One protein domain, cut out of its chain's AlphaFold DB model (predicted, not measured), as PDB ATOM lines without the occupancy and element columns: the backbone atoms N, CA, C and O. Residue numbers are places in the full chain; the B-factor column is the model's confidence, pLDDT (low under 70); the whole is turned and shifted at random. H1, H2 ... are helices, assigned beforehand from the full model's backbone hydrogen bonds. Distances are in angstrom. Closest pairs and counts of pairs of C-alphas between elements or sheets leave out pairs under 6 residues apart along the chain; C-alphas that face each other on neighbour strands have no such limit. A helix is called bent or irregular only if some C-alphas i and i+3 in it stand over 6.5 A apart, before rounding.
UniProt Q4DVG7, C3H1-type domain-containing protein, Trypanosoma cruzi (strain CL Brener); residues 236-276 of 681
ATOM      1  N   ARG A 236     -27.090 -43.098  18.231       86.22
ATOM      2  CA  ARG A 236     -26.258 -43.440  17.061       86.22
ATOM      3  C   ARG A 236     -25.700 -42.242  16.274       86.22
ATOM      4  O   ARG A 236     -24.849 -42.448  15.416       86.22
ATOM      5  N   ALA A 237     -26.225 -41.031  16.438       88.23
ATOM      6  CA  ALA A 237     -25.686 -39.808  15.840       88.23
ATOM      7  C   ALA A 237     -24.500 -39.305  16.668       88.23
ATOM      8  O   ALA A 237     -23.385 -39.296  16.158       88.23
ATOM      9  N   LEU A 238     -24.721 -39.058  17.965       87.19
ATOM     10  CA  LEU A 238     -23.667 -38.718  18.924       87.19
ATOM     11  C   LEU A 238     -22.561 -39.788  18.960       87.19
ATOM     12  O   LEU A 238     -21.382 -39.456  18.970       87.19
ATOM     13  N   GLU A 239     -22.912 -41.077  18.893       90.37
ATOM     14  CA  GLU A 239     -21.926 -42.164  18.812       90.37
ATOM     15  C   GLU A 239     -21.080 -42.104  17.527       90.37
ATOM     16  O   GLU A 239     -19.905 -42.454  17.561       90.37
ATOM     17  N   ARG A 240     -21.637 -41.665  16.389       92.59
ATOM     18  CA  ARG A 240     -20.861 -41.483  15.148       92.59
ATOM     19  C   ARG A 240     -19.950 -40.264  15.227       92.59
ATOM     20  O   ARG A 240     -18.822 -40.352  14.762       92.59
ATOM     21  N   GLU A 241     -20.416 -39.179  15.832       92.29
ATOM     22  CA  GLU A 241     -19.632 -37.958  16.026       92.29
ATOM     23  C   GLU A 241     -18.460 -38.207  16.986       92.29
ATOM     24  O   GLU A 241     -17.313 -38.015  16.602       92.29
ATOM     25  N   LEU A 242     -18.700 -38.821  18.151       93.76
ATOM     26  CA  LEU A 242     -17.646 -39.231  19.098       93.76
ATOM     27  C   LEU A 242     -16.694 -40.324  18.562       93.76
ATOM     28  O   LEU A 242     -15.640 -40.555  19.147       93.76
ATOM     29  N   ARG A 243     -17.047 -41.020  17.470       93.15
ATOM     30  CA  ARG A 243     -16.154 -41.951  16.747       93.15
ATOM     31  C   ARG A 243     -15.359 -41.278  15.621       93.15
ATOM     32  O   ARG A 243     -14.417 -41.892  15.127       93.15
ATOM     33  N   ALA A 244     -15.773 -40.091  15.180       95.06
ATOM     34  CA  ALA A 244     -15.129 -39.314  14.123       95.06
ATOM     35  C   ALA A 244     -14.273 -38.162  14.675       95.06
ATOM     36  O   ALA A 244     -13.337 -37.746  13.998       95.06
ATOM     37  N   ALA A 245     -14.595 -37.687  15.881       96.14
ATOM     38  CA  ALA A 245     -13.893 -36.629  16.592       96.14
ATOM     39  C   ALA A 245     -12.404 -36.942  16.789       96.14
ATOM     40  O   ALA A 245     -12.011 -38.086  17.060       96.14
ATOM     41  N   GLU A 246     -11.574 -35.910  16.686       96.82
ATOM     42  CA  GLU A 246     -10.138 -36.025  16.893       96.82
ATOM     43  C   GLU A 246      -9.792 -36.246  18.373       96.82
ATOM     44  O   GLU A 246     -10.593 -36.031  19.287       96.82
ATOM     45  N   LYS A 247      -8.556 -36.689  18.630       95.87
ATOM     46  CA  LYS A 247      -8.069 -36.997  19.984       95.87
ATOM     47  C   LYS A 247      -8.273 -35.828  20.951       95.87
ATOM     48  O   LYS A 247      -8.633 -36.048  22.106       95.87
ATOM     49  N   ASP A 248      -8.023 -34.609  20.487       96.76
ATOM     50  CA  ASP A 248      -8.025 -33.432  21.346       96.76
ATOM     51  C   ASP A 248      -9.444 -32.838  21.494       96.76
ATOM     52  O   ASP A 248      -9.780 -32.349  22.570       96.76
ATOM     53  N   GLU A 249     -10.340 -33.044  20.516       96.17
ATOM     54  CA  GLU A 249     -11.792 -32.835  20.681       96.17
ATOM     55  C   GLU A 249     -12.382 -33.802  21.723       96.17
ATOM     56  O   GLU A 249     -13.141 -33.396  22.604       96.17
ATOM     57  N   LEU A 250     -11.991 -35.082  21.679       96.01
ATOM     58  CA  LEU A 250     -12.381 -36.083  22.676       96.01
ATOM     59  C   LEU A 250     -11.861 -35.737  24.079       96.01
ATOM     60  O   LEU A 250     -12.577 -35.940  25.062       96.01
ATOM     61  N   LEU A 251     -10.646 -35.190  24.192       96.02
ATOM     62  CA  LEU A 251     -10.123 -34.674  25.460       96.02
ATOM     63  C   LEU A 251     -10.917 -33.453  25.945       96.02
ATOM     64  O   LEU A 251     -11.267 -33.413  27.124       96.02
ATOM     65  N   GLN A 252     -11.266 -32.513  25.062       95.86
ATOM     66  CA  GLN A 252     -12.090 -31.350  25.407       95.86
ATOM     67  C   GLN A 252     -13.486 -31.768  25.900       95.86
ATOM     68  O   GLN A 252     -13.917 -31.317  26.962       95.86
ATOM     69  N   VAL A 253     -14.158 -32.694  25.206       95.47
ATOM     70  CA  VAL A 253     -15.452 -33.255  25.637       95.47
ATOM     71  C   VAL A 253     -15.337 -33.955  26.995       95.47
ATOM     72  O   VAL A 253     -16.209 -33.785  27.844       95.47
ATOM     73  N   LEU A 254     -14.265 -34.712  27.252       96.19
ATOM     74  CA  LEU A 254     -14.044 -35.350  28.558       96.19
ATOM     75  C   LEU A 254     -13.776 -34.333  29.679       96.19
ATOM     76  O   LEU A 254     -14.248 -34.532  30.800       96.19
ATOM     77  N   LEU A 255     -13.057 -33.245  29.393       96.26
ATOM     78  CA  LEU A 255     -12.823 -32.162  30.350       96.26
ATOM     79  C   LEU A 255     -14.128 -31.425  30.682       96.26
ATOM     80  O   LEU A 255     -14.435 -31.269  31.864       96.26
ATOM     81  N   GLU A 256     -14.930 -31.069  29.678       96.25
ATOM     82  CA  GLU A 256     -16.228 -30.399  29.848       96.25
ATOM     83  C   GLU A 256     -17.248 -31.289  30.584       96.25
ATOM     84  O   GLU A 256     -17.896 -30.857  31.538       96.25
ATOM     85  N   LEU A 257     -17.304 -32.586  30.256       95.91
ATOM     86  CA  LEU A 257     -18.079 -33.569  31.025       95.91
ATOM     87  C   LEU A 257     -17.647 -33.633  32.498       95.91
ATOM     88  O   LEU A 257     -18.494 -33.807  33.376       95.91
ATOM     89  N   SER A 258     -16.347 -33.496  32.778       96.48
ATOM     90  CA  SER A 258     -15.812 -33.537  34.144       96.48
ATOM     91  C   SER A 258     -15.996 -32.234  34.933       96.48
ATOM     92  O   SER A 258     -16.052 -32.285  36.160       96.48
ATOM     93  N   SER A 259     -16.120 -31.079  34.270       96.38
ATOM     94  CA  SER A 259     -16.409 -29.805  34.940       96.38
ATOM     95  C   SER A 259     -17.907 -29.615  35.194       96.38
ATOM     96  O   SER A 259     -18.286 -29.096  36.244       96.38
ATOM     97  N   CYS A 260     -18.768 -30.084  34.284       95.83
ATOM     98  CA  CYS A 260     -20.221 -29.960  34.412       95.83
ATOM     99  C   CYS A 260     -20.882 -31.046  35.280       95.83
ATOM    100  O   CYS A 260     -21.997 -30.829  35.756       95.83
ATOM    101  N   ASN A 261     -20.254 -32.212  35.489       95.08
ATOM    102  CA  ASN A 261     -20.852 -33.309  36.259       95.08
ATOM    103  C   ASN A 261     -19.817 -34.040  37.156       95.08
ATOM    104  O   ASN A 261     -18.891 -34.672  36.642       95.08
ATOM    105  N   PRO A 262     -19.982 -34.035  38.499       93.75
ATOM    106  CA  PRO A 262     -19.019 -34.653  39.414       93.75
ATOM    107  C   PRO A 262     -19.028 -36.190  39.377       93.75
ATOM    108  O   PRO A 262     -17.984 -36.808  39.587       93.75
ATOM    109  N   GLU A 263     -20.158 -36.838  39.072       94.03
ATOM    110  CA  GLU A 263     -20.196 -38.294  38.878       94.03
ATOM    111  C   GLU A 263     -19.379 -38.671  37.635       94.03
ATOM    112  O   GLU A 263     -18.490 -39.525  37.715       94.03
ATOM    113  N   ALA A 264     -19.581 -37.952  36.524       94.87
ATOM    114  CA  ALA A 264     -18.776 -38.106  35.314       94.87
ATOM    115  C   ALA A 264     -17.285 -37.853  35.592       94.87
ATOM    116  O   ALA A 264     -16.449 -38.651  35.166       94.87
ATOM    117  N   ALA A 265     -16.937 -36.828  36.378       96.61
ATOM    118  CA  ALA A 265     -15.557 -36.566  36.791       96.61
ATOM    119  C   ALA A 265     -14.929 -37.757  37.538       96.61
ATOM    120  O   ALA A 265     -13.834 -38.203  37.180       96.61
ATOM    121  N   THR A 266     -15.620 -38.326  38.536       95.52
ATOM    122  CA  THR A 266     -15.109 -39.502  39.269       95.52
ATOM    123  C   THR A 266     -14.990 -40.739  38.375       95.52
ATOM    124  O   THR A 266     -14.004 -41.476  38.475       95.52
ATOM    125  N   PHE A 267     -15.930 -40.945  37.446       95.41
ATOM    126  CA  PHE A 267     -15.876 -42.027  36.465       95.41
ATOM    127  C   PHE A 267     -14.689 -41.869  35.503       95.41
ATOM    128  O   PHE A 267     -13.930 -42.820  35.310       95.41
ATOM    129  N   ILE A 268     -14.482 -40.672  34.948       96.05
ATOM    130  CA  ILE A 268     -13.375 -40.359  34.032       96.05
ATOM    131  C   ILE A 268     -12.029 -40.544  34.745       96.05
ATOM    132  O   ILE A 268     -11.162 -41.246  34.223       96.05
ATOM    133  N   GLN A 269     -11.871 -40.033  35.972       95.19
ATOM    134  CA  GLN A 269     -10.657 -40.259  36.770       95.19
ATOM    135  C   GLN A 269     -10.430 -41.746  37.092       95.19
ATOM    136  O   GLN A 269      -9.299 -42.228  37.014       95.19
ATOM    137  N   SER A 270     -11.489 -42.494  37.422       95.45
ATOM    138  CA  SER A 270     -11.416 -43.941  37.665       95.45
ATOM    139  C   SER A 270     -10.952 -44.704  36.417       95.45
ATOM    140  O   SER A 270     -10.044 -45.540  36.495       95.45
ATOM    141  N   LYS A 271     -11.495 -44.368  35.239       94.49
ATOM    142  CA  LYS A 271     -11.059 -44.946  33.959       94.49
ATOM    143  C   LYS A 271      -9.628 -44.554  33.601       94.49
ATOM    144  O   LYS A 271      -8.868 -45.438  33.220       94.49
ATOM    145  N   ALA A 272      -9.236 -43.294  33.783       93.93
ATOM    146  CA  ALA A 272      -7.864 -42.843  33.552       93.93
ATOM    147  C   ALA A 272      -6.861 -43.655  34.390       93.93
ATOM    148  O   ALA A 272      -5.940 -44.247  33.830       93.93
ATOM    149  N   ARG A 273      -7.102 -43.800  35.704       94.24
ATOM    150  CA  ARG A 273      -6.267 -44.627  36.600       94.24
ATOM    151  C   ARG A 273      -6.196 -46.091  36.146       94.24
ATOM    152  O   ARG A 273      -5.111 -46.669  36.140       94.24
ATOM    153  N   LEU A 274      -7.320 -46.681  35.724       92.51
ATOM    154  CA  LEU A 274      -7.369 -48.053  35.200       92.51
ATOM    155  C   LEU A 274      -6.541 -48.220  33.913       92.51
ATOM    156  O   LEU A 274      -5.867 -49.239  33.749       92.51
ATOM    157  N   PHE A 275      -6.570 -47.239  33.007       91.90
ATOM    158  CA  PHE A 275      -5.747 -47.259  31.797       91.90
ATOM    159  C   PHE A 275      -4.260 -47.061  32.116       91.90
ATOM    160  O   PHE A 275      -3.449 -47.851  31.637       91.90
ATOM    161  N   SER A 276      -3.894 -46.104  32.978       90.78
ATOM    162  CA  SER A 276      -2.505 -45.917  33.430       90.78
ATOM    163  C   SER A 276      -1.932 -47.191  34.062       90.78
ATOM    164  O   SER A 276      -0.846 -47.625  33.681       90.78
TER     165      SER A 276
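What this domain is: This is residues 236 to 276 of the 681 residues of the protein "C3H1-type domain-containing protein" of Trypanosoma cruzi (strain CL Brener) (UniProt Q4DVG7). Three helices follow one another in an open zigzag: H2 and H3 make a V, meeting near the end of H2 and the beginning of H3, and the shorter H1 lies near the other end of H2, away from H3. The free parts stick out at the two ends of the printed part, residues 236 to 241 of H1 and residues 270 to 276 of H3. The printed part has 41 residues with three named helices, in the order H1, H2, H3, and no named strand; its class is all helix. It is only just loose, close to compact, with a radius of gyration of the C-alphas of 11.0 A, and the C-alphas span 25 by 23 by 18 A along their three main axes.

Where its parts are: H1 is residues 236 to 244, 12.2 A from first to last C-alpha, and begins with C-alpha 236 at (-26.258, -43.440, 17.061). After Ala 245 and Glu 246 comes H2, residues 247 to 260, 20.1 A long, which begins with C-alpha 247 at (-8.069, -36.997, 19.984). Asn 261 stands between H2 and H3. H3, the longest helix by residues, is residues 262 to 276, 20.9 A long, and ends with C-alpha 276 at (-2.505, -45.917, 33.430).

How they stand to each other: H1 and H2 are close but not clearly touching, with 1 pair of C-alphas within 8 A, those of Leu 242 and Leu 250, 7.1 A apart. They run opposite ways at a steep tilt of 54 degrees. H2 and H3 touch, with 8 pairs of C-alphas within 8 A; the closest C-alphas are those of Ser 258 and Ala 265, 4.0 A apart. H2 touches H3 with residues 254 to 259 alone, and H3 touches H2 with residues 264 to 268 alone. H2 and H3 run opposite ways at a steep tilt of 41 degrees and form a helical hairpin. Their centres are 12.3 A apart. H1 and H3 are apart. In H1, H2 and H3 every O i to N i+4 pair is within hydrogen-bond range.

The domain as a whole: The two C-alphas farthest apart are those of Ala 237 and Ser 276, at 29.7 A. From the first to the last printed C-alpha, Arg 236 to Ser 276, the distance is 29.0 A. The printed part has no cut. The links H1 to H2 and H2 to H3 are both tight. No helix is bent. The mean pLDDT of the printed part is 94.3, and no printed residue is under 70.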